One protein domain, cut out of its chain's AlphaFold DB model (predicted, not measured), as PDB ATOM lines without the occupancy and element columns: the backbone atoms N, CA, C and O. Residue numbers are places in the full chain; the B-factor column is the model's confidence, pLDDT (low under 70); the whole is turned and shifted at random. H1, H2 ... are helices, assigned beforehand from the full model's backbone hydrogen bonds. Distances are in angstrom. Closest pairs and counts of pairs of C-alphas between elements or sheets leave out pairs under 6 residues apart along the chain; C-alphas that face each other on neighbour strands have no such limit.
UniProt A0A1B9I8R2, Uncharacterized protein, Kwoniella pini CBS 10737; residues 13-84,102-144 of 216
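AT A GLANCE: This is residues 13 to 84 and 102 to 144 of the 216 residues of an uncharacterized protein of Kwoniella pini CBS 10737 (UniProt A0A1B9I8R2). Three helices, H1, H2 and H4, form an up-and-down bundle, each running against the one before; H2 folds back along H1 as a hairpin, with H3 against H2 and H5 crosswise near H1, H2 and H4. The 115 printed residues hold five named helices, H1 to H5 in order: all helix. The whole is only just compact, close to loose (radius of gyration of the C-alphas 15.9 A), spanning 50 by 37 by 20 A.

IN THESE COORDINATES: Find C-alpha 13 at (-27.367, -52.454, 5.369); H1 runs 36.9 A to residue 38. Then come H2, residues 45 to 59, 20.8 A; H3, 72 to 76; H4, 106 to 125, 28.7 A; and H5, 127 to 133, ending at (-14.548, -80.327, -7.606).

HOW THE PARTS SIT: H2, the hub, touches H1 at 17 degrees, a shallow tilt, opposite ways; C-alphas 27 and 58 are closest, 6.0 A. H1 touches H4 with residues 15 to 26 alone; C-alphas 19 and 113 are closest, 6.0 A. In each helix every O i to N i+4 pair is within hydrogen-bond range.

THE WHOLE: Residues 85 to 101 are cut out, a C-alpha gap of 42.2 A. The link H2 to H3 is long. Residues 13 to 15, 63 to 84, 102 to 104 and 135 to 144 have pLDDT under 70.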
ATOM      1  N   GLU A  13     -26.741 -51.797   6.520       60.19
ATOM      2  CA  GLU A  13     -27.367 -52.454   5.369       60.19
ATOM      3  C   GLU A  13     -26.350 -53.186   4.475       60.19
ATOM      4  O   GLU A  13     -26.612 -54.311   4.043       60.19
ATOM      5  N   ASP A  14     -25.150 -52.625   4.279       69.62
ATOM      6  CA  ASP A  14     -24.105 -53.254   3.456       69.62
ATOM      7  C   ASP A  14     -23.557 -54.535   4.105       69.62
ATOM      8  O   ASP A  14     -23.212 -55.504   3.421       69.62
ATOM      9  N   GLY A  15     -23.496 -54.568   5.440       69.75
ATOM     10  CA  GLY A  15     -23.050 -55.738   6.198       69.75
ATOM     11  C   GLY A  15     -24.028 -56.907   6.095       69.75
ATOM     12  O   GLY A  15     -23.616 -58.031   5.804       69.75
ATOM     13  N   ASN A  16     -25.324 -56.638   6.276       74.88
ATOM     14  CA  ASN A  16     -26.357 -57.671   6.210       74.88
ATOM     15  C   ASN A  16     -26.499 -58.238   4.783       74.88
ATOM     16  O   ASN A  16     -26.504 -59.454   4.603       74.88
ATOM     17  N   SER A  17     -26.466 -57.379   3.756       78.94
ATOM     18  CA  SER A  17     -26.480 -57.804   2.345       78.94
ATOM     19  C   SER A  17     -25.293 -58.714   1.985       78.94
ATOM     20  O   SER A  17     -25.434 -59.732   1.297       78.94
ATOM     21  N   ARG A  18     -24.096 -58.410   2.507       81.38
ATOM     22  CA  ARG A  18     -22.900 -59.242   2.296       81.38
ATOM     23  C   ARG A  18     -23.032 -60.628   2.930       81.38
ATOM     24  O   ARG A  18     -22.593 -61.611   2.327       81.38
ATOM     25  N   ILE A  19     -23.587 -60.698   4.137       82.88
ATOM     26  CA  ILE A  19     -23.842 -61.944   4.871       82.88
ATOM     27  C   ILE A  19     -24.840 -62.806   4.102       82.88
ATOM     28  O   ILE A  19     -24.526 -63.952   3.782       82.88
ATOM     29  N   GLU A  20     -25.980 -62.235   3.715       83.88
ATOM     30  CA  GLU A  20     -27.024 -62.929   2.958       83.88
ATOM     31  C   GLU A  20     -26.471 -63.539   1.669       83.88
ATOM     32  O   GLU A  20     -26.662 -64.728   1.408       83.88
ATOM     33  N   LYS A  21     -25.675 -62.776   0.912       85.50
ATOM     34  CA  LYS A  21     -25.023 -63.281  -0.300       85.50
ATOM     35  C   LYS A  21     -24.084 -64.460  -0.022       85.50
ATOM     36  O   LYS A  21     -24.092 -65.438  -0.763       85.50
ATOM     37  N   LYS A  22     -23.272 -64.399   1.041       85.31
ATOM     38  CA  LYS A  22     -22.360 -65.499   1.412       85.31
ATOM     39  C   LYS A  22     -23.123 -66.772   1.795       85.31
ATOM     40  O   LYS A  22     -22.686 -67.871   1.442       85.31
ATOM     41  N   VAL A  23     -24.237 -66.628   2.511       87.12
ATOM     42  CA  VAL A  23     -25.112 -67.749   2.879       87.12
ATOM     43  C   VAL A  23     -25.743 -68.352   1.626       87.12
ATOM     44  O   VAL A  23     -25.652 -69.561   1.432       87.12
ATOM     45  N   GLN A  24     -26.282 -67.521   0.729       86.75
ATOM     46  CA  GLN A  24     -26.859 -67.967  -0.543       86.75
ATOM     47  C   GLN A  24     -25.841 -68.695  -1.432       86.75
ATOM     48  O   GLN A  24     -26.151 -69.760  -1.964       86.75
ATOM     49  N   ASP A  25     -24.616 -68.174  -1.558       86.06
ATOM     50  CA  ASP A  25     -23.538 -68.825  -2.315       86.06
ATOM     51  C   ASP A  25     -23.220 -70.221  -1.745       86.06
ATOM     52  O   ASP A  25     -23.044 -71.187  -2.494       86.06
ATOM     53  N   SER A  26     -23.172 -70.335  -0.412       87.19
ATOM     54  CA  SER A  26     -22.893 -71.597   0.286       87.19
ATOM     55  C   SER A  26     -24.035 -72.594   0.100       87.19
ATOM     56  O   SER A  26     -23.793 -73.727  -0.312       87.19
ATOM     57  N   LEU A  27     -25.282 -72.158   0.309       88.00
ATOM     58  CA  LEU A  27     -26.482 -72.967   0.089       88.00
ATOM     59  C   LEU A  27     -26.550 -73.484  -1.345       88.00
ATOM     60  O   LEU A  27     -26.748 -74.674  -1.557       88.00
ATOM     61  N   LYS A  28     -26.324 -72.619  -2.337       87.56
ATOM     62  CA  LYS A  28     -26.359 -73.011  -3.748       87.56
ATOM     63  C   LYS A  28     -25.317 -74.083  -4.065       87.56
ATOM     64  O   LYS A  28     -25.635 -75.057  -4.749       87.56
ATOM     65  N   SER A  29     -24.090 -73.919  -3.570       88.44
ATOM     66  CA  SER A  29     -23.022 -74.904  -3.766       88.44
ATOM     67  C   SER A  29     -23.365 -76.242  -3.107       88.44
ATOM     68  O   SER A  29     -23.312 -77.270  -3.782       88.44
ATOM     69  N   ILE A  30     -23.785 -76.230  -1.838       88.69
ATOM     70  CA  ILE A  30     -24.131 -77.443  -1.086       88.69
ATOM     71  C   ILE A  30     -25.325 -78.159  -1.730       88.69
ATOM     72  O   ILE A  30     -25.233 -79.356  -1.995       88.69
ATOM     73  N   SER A  31     -26.403 -77.441  -2.067       87.31
ATOM     74  CA  SER A  31     -27.581 -78.008  -2.741       87.31
ATOM     75  C   SER A  31     -27.233 -78.665  -4.067       87.31
ATOM     76  O   SER A  31     -27.758 -79.728  -4.384       87.31
ATOM     77  N   THR A  32     -26.343 -78.052  -4.850       88.12
ATOM     78  CA  THR A  32     -25.939 -78.602  -6.149       88.12
ATOM     79  C   THR A  32     -25.256 -79.958  -5.976       88.12
ATOM     80  O   THR A  32     -25.595 -80.911  -6.680       88.12
ATOM     81  N   VAL A  33     -24.325 -80.061  -5.021       88.00
ATOM     82  CA  VAL A  33     -23.636 -81.322  -4.710       88.00
ATOM     83  C   VAL A  33     -24.612 -82.337  -4.119       88.00
ATOM     84  O   VAL A  33     -24.609 -83.489  -4.538       88.00
ATOM     85  N   LEU A  34     -25.492 -81.911  -3.210       88.00
ATOM     86  CA  LEU A  34     -26.487 -82.776  -2.583       88.00
ATOM     87  C   LEU A  34     -27.437 -83.401  -3.606       88.00
ATOM     88  O   LEU A  34     -27.581 -84.621  -3.633       88.00
ATOM     89  N   ILE A  35     -28.026 -82.590  -4.486       86.62
ATOM     90  CA  ILE A  35     -28.922 -83.073  -5.542       86.62
ATOM     91  C   ILE A  35     -28.174 -84.049  -6.447       86.62
ATOM     92  O   ILE A  35     -28.636 -85.170  -6.652       86.62
ATOM     93  N   SER A  36     -27.000 -83.656  -6.939       85.00
ATOM     94  CA  SER A  36     -26.239 -84.468  -7.891       85.00
ATOM     95  C   SER A  36     -25.738 -85.784  -7.284       85.00
ATOM     96  O   SER A  36     -25.685 -86.799  -7.972       85.00
ATOM     97  N   TYR A  37     -25.389 -85.791  -5.996       86.81
ATOM     98  CA  TYR A  37     -24.993 -87.012  -5.303       86.81
ATOM     99  C   TYR A  37     -26.193 -87.913  -5.015       86.81
ATOM    100  O   TYR A  37     -26.113 -89.122  -5.226       86.81
ATOM    101  N   SER A  38     -27.325 -87.338  -4.599       85.25
ATOM    102  CA  SER A  38     -28.554 -88.090  -4.310       85.25
ATOM    103  C   SER A  38     -29.138 -88.800  -5.533       85.25
ATOM    104  O   SER A  38     -29.815 -89.809  -5.384       85.25
ATOM    105  N   THR A  39     -28.859 -88.310  -6.743       84.75
ATOM    106  CA  THR A  39     -29.292 -88.936  -8.000       84.75
ATOM    107  C   THR A  39     -28.282 -89.937  -8.561       84.75
ATOM    108  O   THR A  39     -28.542 -90.550  -9.599       84.75
ATOM    109  N   SER A  40     -27.137 -90.128  -7.898       83.25
ATOM    110  CA  SER A  40     -26.166 -91.149  -8.288       83.25
ATOM    111  C   SER A  40     -26.746 -92.559  -8.119       83.25
ATOM    112  O   SER A  40     -27.690 -92.787  -7.366       83.25
ATOM    113  N   SER A  41     -26.191 -93.536  -8.836       83.44
ATOM    114  CA  SER A  41     -26.702 -94.915  -8.838       83.44
ATOM    115  C   SER A  41     -26.580 -95.626  -7.484       83.44
ATOM    116  O   SER A  41     -27.269 -96.616  -7.245       83.44
ATOM    117  N   SER A  42     -25.675 -95.157  -6.624       83.81
ATOM    118  CA  SER A  42     -25.336 -95.779  -5.341       83.81
ATOM    119  C   SER A  42     -24.777 -94.733  -4.364       83.81
ATOM    120  O   SER A  42     -23.578 -94.730  -4.077       83.81
ATOM    121  N   PRO A  43     -25.618 -93.810  -3.862       85.06
ATOM    122  CA  PRO A  43     -25.159 -92.808  -2.916       85.06
ATOM    123  C   PRO A  43     -24.845 -93.459  -1.566       85.06
ATOM    124  O   PRO A  43     -25.613 -94.273  -1.053       85.06
ATOM    125  N   SER A  44     -23.723 -93.072  -0.967       88.44
ATOM    126  CA  SER A  44     -23.395 -93.437   0.409       88.44
ATOM    127  C   SER A  44     -24.266 -92.647   1.381       88.44
ATOM    128  O   SER A  44     -24.271 -91.413   1.356       88.44
ATOM    129  N   THR A  45     -24.956 -93.349   2.281       85.94
ATOM    130  CA  THR A  45     -25.793 -92.736   3.322       85.94
ATOM    131  C   THR A  45     -24.991 -91.796   4.219       85.94
ATOM    132  O   THR A  45     -25.403 -90.661   4.424       85.94
ATOM    133  N   ALA A  46     -23.798 -92.207   4.661       84.12
ATOM    134  CA  ALA A  46     -22.940 -91.379   5.513       84.12
ATOM    135  C   ALA A  46     -22.524 -90.065   4.822       84.12
ATOM    136  O   ALA A  46     -22.419 -89.010   5.448       84.12
ATOM    137  N   TYR A  47     -22.317 -90.111   3.503       86.38
ATOM    138  CA  TYR A  47     -21.967 -88.929   2.719       86.38
ATOM    139  C   TYR A  47     -23.172 -87.997   2.524       86.38
ATOM    140  O   TYR A  47     -23.038 -86.778   2.642       86.38
ATOM    141  N   LEU A  48     -24.363 -88.562   2.283       87.19
ATOM    142  CA  LEU A  48     -25.617 -87.806   2.236       87.19
ATOM    143  C   LEU A  48     -25.914 -87.115   3.570       87.19
ATOM    144  O   LEU A  48     -26.216 -85.925   3.575       87.19
ATOM    145  N   GLU A  49     -25.775 -87.817   4.694       87.25
ATOM    146  CA  GLU A  49     -25.959 -87.246   6.032       87.25
ATOM    147  C   GLU A  49     -25.009 -86.073   6.280       87.25
ATOM    148  O   GLU A  49     -25.424 -85.018   6.767       87.25
ATOM    149  N   SER A  50     -23.743 -86.200   5.874       88.44
ATOM    150  CA  SER A  50     -22.792 -85.098   6.001       88.44
ATOM    151  C   SER A  50     -23.163 -83.897   5.125       88.44
ATOM    152  O   SER A  50     -23.018 -82.758   5.575       88.44
ATOM    153  N   LEU A  51     -23.647 -84.111   3.897       88.06
ATOM    154  CA  LEU A  51     -24.127 -83.034   3.020       88.06
ATOM    155  C   LEU A  51     -25.360 -82.329   3.596       88.06
ATOM    156  O   LEU A  51     -25.424 -81.099   3.589       88.06
ATOM    157  N   ILE A  52     -26.310 -83.098   4.134       88.56
ATOM    158  CA  ILE A  52     -27.502 -82.577   4.812       88.56
ATOM    159  C   ILE A  52     -27.091 -81.762   6.046       88.56
ATOM    160  O   ILE A  52     -27.609 -80.669   6.260       88.56
ATOM    161  N   SER A  53     -26.097 -82.219   6.813       88.25
ATOM    162  CA  SER A  53     -25.558 -81.472   7.957       88.25
ATOM    163  C   SER A  53     -24.980 -80.110   7.549       88.25
ATOM    164  O   SER A  53     -25.293 -79.091   8.172       88.25
ATOM    165  N   PHE A  54     -24.187 -80.049   6.471       89.50
ATOM    166  CA  PHE A  54     -23.684 -78.777   5.936       89.50
ATOM    167  C   PHE A  54     -24.815 -77.864   5.459       89.50
ATOM    168  O   PHE A  54     -24.773 -76.657   5.703       89.50
ATOM    169  N   TYR A  55     -25.828 -78.435   4.810       88.75
ATOM    170  CA  TYR A  55     -26.988 -77.700   4.326       88.75
ATOM    171  C   TYR A  55     -27.805 -77.090   5.474       88.75
ATOM    172  O   TYR A  55     -28.062 -75.887   5.468       88.75
ATOM    173  N   ASN A  56     -28.117 -77.873   6.509       87.56
ATOM    174  CA  ASN A  56     -28.860 -77.408   7.684       87.56
ATOM    175  C   ASN A  56     -28.096 -76.314   8.443       87.56
ATOM    176  O   ASN A  56     -28.681 -75.305   8.839       87.56
ATOM    177  N   ARG A  57     -26.769 -76.456   8.575       88.12
ATOM    178  CA  ARG A  57     -25.905 -75.399   9.129       88.12
ATOM    179  C   ARG A  57     -25.911 -74.127   8.284       88.12
ATOM    180  O   ARG A  57     -25.754 -73.047   8.832       88.12
ATOM    181  N   ALA A  58     -26.041 -74.224   6.963       87.56
ATOM    182  CA  ALA A  58     -26.139 -73.048   6.101       87.56
ATOM    183  C   ALA A  58     -27.512 -72.368   6.230       87.56
ATOM    184  O   ALA A  58     -27.579 -71.141   6.313       87.56
ATOM    185  N   ILE A  59     -28.591 -73.156   6.313       85.00
ATOM    186  CA  ILE A  59     -29.955 -72.656   6.530       85.00
ATOM    187  C   ILE A  59     -30.078 -71.917   7.858       85.00
ATOM    188  O   ILE A  59     -30.742 -70.883   7.893       85.00
ATOM    189  N   SER A  60     -29.419 -72.375   8.928       85.56
ATOM    190  CA  SER A  60     -29.517 -71.713  10.237       85.56
ATOM    191  C   SER A  60     -29.015 -70.263  10.240       85.56
ATOM    192  O   SER A  60     -29.316 -69.528  11.173       85.56
ATOM    193  N   PHE A  61     -28.254 -69.845   9.219       83.31
ATOM    194  CA  PHE A  61     -27.819 -68.455   9.033       83.31
ATOM    195  C   PHE A  61     -28.764 -67.618   8.166       83.31
ATOM    196  O   PHE A  61     -28.571 -66.411   8.025       83.31
ATOM    197  N   THR A  62     -29.775 -68.230   7.552       80.25
ATOM    198  CA  THR A  62     -30.834 -67.477   6.884       80.25
ATOM    199  C   THR A  62     -31.808 -66.964   7.943       80.25
ATOM    200  O   THR A  62     -32.237 -67.711   8.815       80.25
ATOM    201  N   ASN A  63     -32.219 -65.697   7.854       64.31
ATOM    202  CA  ASN A  63     -33.294 -65.144   8.701       64.31
ATOM    203  C   ASN A  63     -34.642 -65.824   8.489       64.31
ATOM    204  O   ASN A  63     -35.619 -65.538   9.180       64.31
ATOM    205  N   GLN A  64     -34.702 -66.727   7.519       52.59
ATOM    206  CA  GLN A  64     -35.797 -67.641   7.391       52.59
ATOM    207  C   GLN A  64     -35.707 -68.607   8.577       52.59
ATOM    208  O   GLN A  64     -35.021 -69.624   8.529       52.59
ATOM    209  N   LYS A  65     -36.521 -68.351   9.608       41.91
ATOM    210  CA  LYS A  65     -37.195 -69.421  10.365       41.91
ATOM    211  C   LYS A  65     -38.087 -70.232   9.407       41.91
ATOM    212  O   LYS A  65     -39.289 -70.361   9.605       41.91
ATOM    213  N   SER A  66     -37.516 -70.714   8.311       41.06
ATOM    214  CA  SER A  66     -38.131 -71.680   7.436       41.06
ATOM    215  C   SER A  66     -38.006 -72.994   8.176       41.06
ATOM    216  O   SER A  66     -36.912 -73.519   8.378       41.06
ATOM    217  N   THR A  67     -39.150 -73.507   8.595       40.97
ATOM    218  CA  THR A  67     -39.409 -74.871   9.057       40.97
ATOM    219  C   THR A  67     -39.118 -75.919   7.967       40.97
ATOM    220  O   THR A  67     -39.811 -76.925   7.871       40.97
ATOM    221  N   ALA A  68     -38.121 -75.687   7.111       47.66
ATOM    222  CA  ALA A  68     -37.575 -76.652   6.174       47.66
ATOM    223  C   ALA A  68     -36.478 -77.452   6.886       47.66
ATOM    224  O   ALA A  68     -35.306 -77.411   6.511       47.66
ATOM    225  N   GLU A  69     -36.858 -78.180   7.937       45.72
ATOM    226  CA  GLU A  69     -36.105 -79.374   8.304       45.72
ATOM    227  C   GLU A  69     -36.167 -80.293   7.084       45.72
ATOM    228  O   GLU A  69     -37.220 -80.848   6.758       45.72
ATOM    229  N   ILE A  70     -35.062 -80.402   6.340       54.38
ATOM    230  CA  ILE A  70     -34.932 -81.475   5.359       54.38
ATOM    231  C   ILE A  70     -34.855 -82.758   6.171       54.38
ATOM    232  O   ILE A  70     -33.807 -83.135   6.698       54.38
ATOM    233  N   ASP A  71     -36.018 -83.377   6.299       49.03
ATOM    234  CA  ASP A  71     -36.225 -84.612   7.018       49.03
ATOM    235  C   ASP A  71     -35.327 -85.682   6.387       49.03
ATOM    236  O   ASP A  71     -35.540 -86.133   5.255       49.03
ATOM    237  N   SER A  72     -34.243 -86.017   7.089       46.19
ATOM    238  CA  SER A  72     -33.145 -86.834   6.552       46.19
ATOM    239  C   SER A  72     -33.649 -88.218   6.124       46.19
ATOM    240  O   SER A  72     -33.160 -88.803   5.158       46.19
ATOM    241  N   HIS A  73     -34.728 -88.686   6.756       42.59
ATOM    242  CA  HIS A  73     -35.422 -89.927   6.426       42.59
ATOM    243  C   HIS A  73     -36.081 -89.932   5.036       42.59
ATOM    244  O   HIS A  73     -36.180 -90.994   4.421       42.59
ATOM    245  N   ASN A  74     -36.468 -88.775   4.486       48.31
ATOM    246  CA  ASN A  74     -37.092 -88.681   3.159       48.31
ATOM    247  C   ASN A  74     -36.084 -88.680   1.994       48.31
ATOM    248  O   ASN A  74     -36.485 -88.930   0.850       48.31
ATOM    249  N   LEU A  75     -34.796 -88.427   2.272       52.22
ATOM    250  CA  LEU A  75     -33.693 -88.546   1.307       52.22
ATOM    251  C   LEU A  75     -33.030 -89.936   1.322       52.22
ATOM    252  O   LEU A  75     -32.466 -90.340   0.309       52.22
ATOM    253  N   ILE A  76     -33.090 -90.650   2.453       47.25
ATOM    254  CA  ILE A  76     -32.371 -91.918   2.689       47.25
ATOM    255  C   ILE A  76     -33.207 -93.160   2.322       47.25
ATOM    256  O   ILE A  76     -32.681 -94.274   2.309       47.25
ATOM    257  N   GLN A  77     -34.494 -93.020   1.970       45.69
ATOM    258  CA  GLN A  77     -35.233 -94.177   1.455       45.69
ATOM    259  C   GLN A  77     -34.533 -94.752   0.211       45.69
ATOM    260  O   GLN A  77     -34.124 -93.989  -0.670       45.69
ATOM    261  N   PRO A  78     -34.388 -96.088   0.114       40.69
ATOM    262  CA  PRO A  78     -33.698 -96.709  -1.000       40.69
ATOM    263  C   PRO A  78     -34.377 -96.301  -2.309       40.69
ATOM    264  O   PRO A  78     -35.531 -96.633  -2.575       40.69
ATOM    265  N   ILE A  79     -33.615 -95.614  -3.163       48.47
ATOM    266  CA  ILE A  79     -33.992 -95.094  -4.492       48.47
ATOM    267  C   ILE A  79     -34.534 -96.195  -5.437       48.47
ATOM    268  O   ILE A  79     -35.006 -95.912  -6.535       48.47
ATOM    269  N   ARG A  80     -34.540 -97.468  -5.018       42.50
ATOM    270  CA  ARG A  80     -35.098 -98.590  -5.779       42.50
ATOM    271  C   ARG A  80     -36.624 -98.603  -5.895       42.50
ATOM    272  O   ARG A  80     -37.108 -99.217  -6.841       42.50
ATOM    273  N   GLU A  81     -37.376 -97.927  -5.024       43.84
ATOM    274  CA  GLU A  81     -38.852 -97.968  -5.085       43.84
ATOM    275  C   GLU A  81     -39.519 -96.695  -5.618       43.84
ATOM    276  O   GLU A  81     -40.673 -96.748  -6.047       43.84
ATOM    277  N   ARG A  82     -38.802 -95.567  -5.739       44.03
ATOM    278  CA  ARG A  82     -39.335 -94.393  -6.452       44.03
ATOM    279  C   ARG A  82     -39.174 -94.552  -7.959       44.03
ATOM    280  O   ARG A  82     -38.371 -93.880  -8.603       44.03
ATOM    281  N   ARG A  83     -40.000 -95.417  -8.549       38.81
ATOM    282  CA  ARG A  83     -40.356 -95.293  -9.964       38.81
ATOM    283  C   ARG A  83     -40.940 -93.890 -10.177       38.81
ATOM    284  O   ARG A  83     -42.021 -93.587  -9.697       38.81
ATOM    285  N   PHE A  84     -40.188 -93.054 -10.890       42.78
ATOM    286  CA  PHE A  84     -40.641 -91.814 -11.523       42.78
ATOM    287  C   PHE A  84     -41.303 -90.781 -10.603       42.78
ATOM    288  O   PHE A  84     -42.461 -90.426 -10.784       42.78
ATOM    289  N   GLN A 102     -34.659 -56.951   9.942       51.84
ATOM    290  CA  GLN A 102     -34.490 -56.900  11.384       51.84
ATOM    291  C   GLN A 102     -33.146 -56.211  11.653       51.84
ATOM    292  O   GLN A 102     -32.093 -56.694  11.231       51.84
ATOM    293  N   VAL A 103     -33.179 -55.033  12.282       54.00
ATOM    294  CA  VAL A 103     -31.976 -54.250  12.601       54.00
ATOM    295  C   VAL A 103     -31.146 -55.037  13.614       54.00
ATOM    296  O   VAL A 103     -31.404 -54.996  14.815       54.00
ATOM    297  N   ARG A 104     -30.163 -55.794  13.117       65.25
ATOM    298  CA  ARG A 104     -29.270 -56.594  13.954       65.25
ATOM    299  C   ARG A 104     -28.168 -55.736  14.573       65.25
ATOM    300  O   ARG A 104     -27.578 -54.897  13.884       65.25
ATOM    301  N   PRO A 105     -27.838 -55.940  15.860       73.31
ATOM    302  CA  PRO A 105     -26.715 -55.269  16.492       73.31
ATOM    303  C   PRO A 105     -25.401 -55.594  15.766       73.31
ATOM    304  O   PRO A 105     -25.126 -56.726  15.368       73.31
ATOM    305  N   LYS A 106     -24.546 -54.580  15.613       71.44
ATOM    306  CA  LYS A 106     -23.302 -54.640  14.821       71.44
ATOM    307  C   LYS A 106     -22.343 -55.762  15.243       71.44
ATOM    308  O   LYS A 106     -21.597 -56.279  14.411       71.44
ATOM    309  N   ASP A 107     -22.352 -56.138  16.518       76.19
ATOM    310  CA  ASP A 107     -21.510 -57.217  17.044       76.19
ATOM    311  C   ASP A 107     -22.047 -58.612  16.706       76.19
ATOM    312  O   ASP A 107     -21.267 -59.551  16.554       76.19
ATOM    313  N   GLU A 108     -23.359 -58.752  16.527       77.62
ATOM    314  CA  GLU A 108     -23.988 -59.991  16.069       77.62
ATOM    315  C   GLU A 108     -23.688 -60.240  14.591       77.62
ATOM    316  O   GLU A 108     -23.196 -61.312  14.253       77.62
ATOM    317  N   ILE A 109     -23.803 -59.203  13.755       76.62
ATOM    318  CA  ILE A 109     -23.425 -59.233  12.331       76.62
ATOM    319  C   ILE A 109     -21.976 -59.722  12.155       76.62
ATOM    320  O   ILE A 109     -21.689 -60.576  11.321       76.62
ATOM    321  N   LYS A 110     -21.039 -59.226  12.975       81.38
ATOM    322  CA  LYS A 110     -19.631 -59.666  12.920       81.38
ATOM    323  C   LYS A 110     -19.435 -61.124  13.346       81.38
ATOM    324  O   LYS A 110     -18.553 -61.793  12.805       81.38
ATOM    325  N   ARG A 111     -20.192 -61.604  14.340       84.44
ATOM    326  CA  ARG A 111     -20.130 -63.005  14.791       84.44
ATOM    327  C   ARG A 111     -20.692 -63.941  13.728       84.44
ATOM    328  O   ARG A 111     -19.983 -64.854  13.319       84.44
ATOM    329  N   GLU A 112     -21.882 -63.644  13.213       83.00
ATOM    330  CA  GLU A 112     -22.505 -64.394  12.120       83.00
ATOM    331  C   GLU A 112     -21.597 -64.441  10.890       83.00
ATOM    332  O   GLU A 112     -21.364 -65.510  10.330       83.00
ATOM    333  N   GLU A 113     -20.995 -63.311  10.503       84.81
ATOM    334  CA  GLU A 113     -20.063 -63.283   9.375       84.81
ATOM    335  C   GLU A 113     -18.866 -64.225   9.589       84.81
ATOM    336  O   GLU A 113     -18.457 -64.929   8.661       84.81
ATOM    337  N   LYS A 114     -18.315 -64.276  10.809       87.00
ATOM    338  CA  LYS A 114     -17.216 -65.187  11.155       87.00
ATOM    339  C   LYS A 114     -17.657 -66.650  11.103       87.00
ATOM    340  O   LYS A 114     -16.887 -67.489  10.630       87.00
ATOM    341  N   ASP A 115     -18.863 -66.951  11.564       87.56
ATOM    342  CA  ASP A 115     -19.404 -68.309  11.586       87.56
ATOM    343  C   ASP A 115     -19.747 -68.807  10.177       87.56
ATOM    344  O   ASP A 115     -19.438 -69.951   9.839       87.56
ATOM    345  N   ILE A 116     -20.256 -67.933   9.308       87.19
ATOM    346  CA  ILE A 116     -20.476 -68.223   7.884       87.19
ATOM    347  C   ILE A 116     -19.145 -68.401   7.157       87.19
ATOM    348  O   ILE A 116     -18.988 -69.329   6.364       87.19
ATOM    349  N   ASP A 117     -18.149 -67.557   7.436       87.62
ATOM    350  CA  ASP A 117     -16.813 -67.723   6.862       87.62
ATOM    351  C   ASP A 117     -16.161 -69.029   7.331       87.62
ATOM    352  O   ASP A 117     -15.431 -69.666   6.564       87.62
ATOM    353  N   LYS A 118     -16.422 -69.453   8.573       90.94
ATOM    354  CA  LYS A 118     -16.000 -70.760   9.080       90.94
ATOM    355  C   LYS A 118     -16.732 -71.885   8.351       90.94
ATOM    356  O   LYS A 118     -16.061 -72.772   7.840       90.94
ATOM    357  N   LEU A 119     -18.058 -71.819   8.223       90.62
ATOM    358  CA  LEU A 119     -18.849 -72.803   7.481       90.62
ATOM    359  C   LEU A 119     -18.351 -72.950   6.042       90.62
ATOM    360  O   LEU A 119     -18.119 -74.063   5.587       90.62
ATOM    361  N   ALA A 120     -18.131 -71.837   5.344       86.88
ATOM    362  CA  ALA A 120     -17.613 -71.853   3.985       86.88
ATOM    363  C   ALA A 120     -16.217 -72.492   3.930       86.88
ATOM    364  O   ALA A 120     -15.937 -73.289   3.040       86.88
ATOM    365  N   LYS A 121     -15.325 -72.180   4.878       88.38
ATOM    366  CA  LYS A 121     -14.002 -72.819   4.951       88.38
ATOM    367  C   LYS A 121     -14.102 -74.319   5.209       88.38
ATOM    368  O   LYS A 121     -13.406 -75.065   4.530       88.38
ATOM    369  N   ASP A 122     -14.931 -74.737   6.160       89.62
ATOM    370  CA  ASP A 122     -15.151 -76.147   6.498       89.62
ATOM    371  C   ASP A 122     -15.720 -76.896   5.285       89.62
ATOM    372  O   ASP A 122     -15.220 -77.958   4.926       89.62
ATOM    373  N   TRP A 123     -16.698 -76.294   4.597       90.25
ATOM    374  CA  TRP A 123     -17.277 -76.810   3.359       90.25
ATOM    375  C   TRP A 123     -16.209 -77.012   2.284       90.25
ATOM    376  O   TRP A 123     -16.003 -78.131   1.825       90.25
ATOM    377  N   TRP A 124     -15.456 -75.967   1.930       86.50
ATOM    378  CA  TRP A 124     -14.443 -76.044   0.871       86.50
ATOM    379  C   TRP A 124     -13.234 -76.927   1.215       86.50
ATOM    380  O   TRP A 124     -12.492 -77.308   0.314       86.50
ATOM    381  N   LYS A 125     -13.009 -77.228   2.498       86.56
ATOM    382  CA  LYS A 125     -11.979 -78.172   2.958       86.56
ATOM    383  C   LYS A 125     -12.492 -79.600   3.111       86.56
ATOM    384  O   LYS A 125     -11.685 -80.491   3.357       86.56
ATOM    385  N   SER A 126     -13.800 -79.811   3.026       86.31
ATOM    386  CA  SER A 126     -14.375 -81.138   3.181       86.31
ATOM    387  C   SER A 126     -13.909 -82.060   2.054       86.31
ATOM    388  O   SER A 126     -13.792 -81.651   0.894       86.31
ATOM    389  N   GLU A 127     -13.685 -83.327   2.393       84.81
ATOM    390  CA  GLU A 127     -13.388 -84.377   1.411       84.81
ATOM    391  C   GLU A 127     -14.506 -84.498   0.369       84.81
ATOM    392  O   GLU A 127     -14.244 -84.796  -0.790       84.81
ATOM    393  N   ILE A 128     -15.737 -84.164   0.766       83.75
ATOM    394  CA  ILE A 128     -16.925 -84.088  -0.086       83.75
ATOM    395  C   ILE A 128     -16.686 -83.154  -1.275       83.75
ATOM    396  O   ILE A 128     -16.828 -83.526  -2.439       83.75
ATOM    397  N   VAL A 129     -16.283 -81.918  -0.988       84.50
ATOM    398  CA  VAL A 129     -16.014 -80.922  -2.026       84.50
ATOM    399  C   VAL A 129     -14.770 -81.287  -2.827       84.50
ATOM    400  O   VAL A 129     -14.770 -81.117  -4.045       84.50
ATOM    401  N   ALA A 130     -13.737 -81.832  -2.179       83.44
ATOM    402  CA  ALA A 130     -12.530 -82.284  -2.865       83.44
ATOM    403  C   ALA A 130     -12.810 -83.434  -3.846       83.44
ATOM    404  O   ALA A 130     -12.221 -83.469  -4.923       83.44
ATOM    405  N   ALA A 131     -13.734 -84.338  -3.518       82.19
ATOM    406  CA  ALA A 131     -14.171 -85.406  -4.409       82.19
ATOM    407  C   ALA A 131     -14.997 -84.875  -5.592       82.19
ATOM    408  O   ALA A 131     -14.916 -85.422  -6.688       82.19
ATOM    409  N   TRP A 132     -15.775 -83.805  -5.387       82.81
ATOM    410  CA  TRP A 132     -16.678 -83.269  -6.411       82.81
ATOM    411  C   TRP A 132     -16.017 -82.287  -7.376       82.81
ATOM    412  O   TRP A 132     -16.252 -82.322  -8.581       82.81
ATOM    413  N   TYR A 133     -15.204 -81.380  -6.839       80.38
ATOM    414  CA  TYR A 133     -14.548 -80.327  -7.606       80.38
ATOM    415  C   TYR A 133     -13.065 -80.629  -7.841       80.38
ATOM    416  O   TYR A 133     -12.473 -80.048  -8.737       80.38
ATOM    417  N   GLY A 134     -12.456 -81.555  -7.101       76.00
ATOM    418  CA  GLY A 134     -11.017 -81.815  -7.138       76.00
ATOM    419  C   GLY A 134     -10.259 -81.109  -6.004       76.00
ATOM    420  O   GLY A 134     -10.788 -80.206  -5.343       76.00
ATOM    421  N   PRO A 135      -9.001 -81.509  -5.744       66.81
ATOM    422  CA  PRO A 135      -8.207 -80.952  -4.655       66.81
ATOM    423  C   PRO A 135      -7.960 -79.448  -4.857       66.81
ATOM    424  O   PRO A 135      -7.549 -79.004  -5.927       66.81
ATOM    425  N   ASN A 136      -8.166 -78.657  -3.799       61.09
ATOM    426  CA  ASN A 136      -7.881 -77.215  -3.729       61.09
ATOM    427  C   ASN A 136      -8.709 -76.278  -4.631       61.09
ATOM    428  O   ASN A 136      -8.322 -75.119  -4.800       61.09
ATOM    429  N   ILE A 137      -9.877 -76.681  -5.144       64.19
ATOM    430  CA  ILE A 137     -10.783 -75.737  -5.823       64.19
ATOM    431  C   ILE A 137     -11.579 -74.946  -4.787       64.19
ATOM    432  O   ILE A 137     -12.756 -75.181  -4.563       64.19
ATOM    433  N   ASN A 138     -10.942 -73.974  -4.140       59.75
ATOM    434  CA  ASN A 138     -11.683 -72.913  -3.470       59.75
ATOM    435  C   ASN A 138     -11.566 -71.643  -4.322       59.75
ATOM    436  O   ASN A 138     -10.477 -71.069  -4.367       59.75
ATOM    437  N   PRO A 139     -12.651 -71.150  -4.945       61.50
ATOM    438  CA  PRO A 139     -12.602 -69.998  -5.853       61.50
ATOM    439  C   PRO A 139     -12.075 -68.710  -5.191       61.50
ATOM    440  O   PRO A 139     -11.610 -67.804  -5.881       61.50
ATOM    441  N   LYS A 140     -12.109 -68.616  -3.853       59.03
ATOM    442  CA  LYS A 140     -11.545 -67.491  -3.088       59.03
ATOM    443  C   LYS A 140     -10.085 -67.713  -2.665       59.03
ATOM    444  O   LYS A 140      -9.377 -66.726  -2.479       59.03
ATOM    445  N   LEU A 141      -9.619 -68.961  -2.523       52.00
ATOM    446  CA  LEU A 141      -8.215 -69.266  -2.187       52.00
ATOM    447  C   LEU A 141      -7.335 -69.406  -3.436       52.00
ATOM    448  O   LEU A 141      -6.189 -68.965  -3.416       52.00
ATOM    449  N   THR A 142      -7.867 -69.937  -4.539       49.00
ATOM    450  CA  THR A 142      -7.126 -70.104  -5.800       49.00
ATOM    451  C   THR A 142      -6.775 -68.769  -6.453       49.00
ATOM    452  O   THR A 142      -5.711 -68.656  -7.057       49.00
ATOM    453  N   ARG A 143      -7.583 -67.715  -6.243       45.28
ATOM    454  CA  ARG A 143      -7.298 -66.356  -6.746       45.28
ATOM    455  C   ARG A 143      -5.993 -65.761  -6.191       45.28
ATOM    456  O   ARG A 143      -5.416 -64.890  -6.829       45.28
ATOM    457  N   ARG A 144      -5.502 -66.210  -5.027       44.81
ATOM    458  CA  ARG A 144      -4.214 -65.736  -4.480       44.81
ATOM    459  C   ARG A 144      -2.992 -66.477  -5.026       44.81
ATOM    460  O   ARG A 144      -1.883 -66.012  -4.797       44.81
TER     461      ARG A 144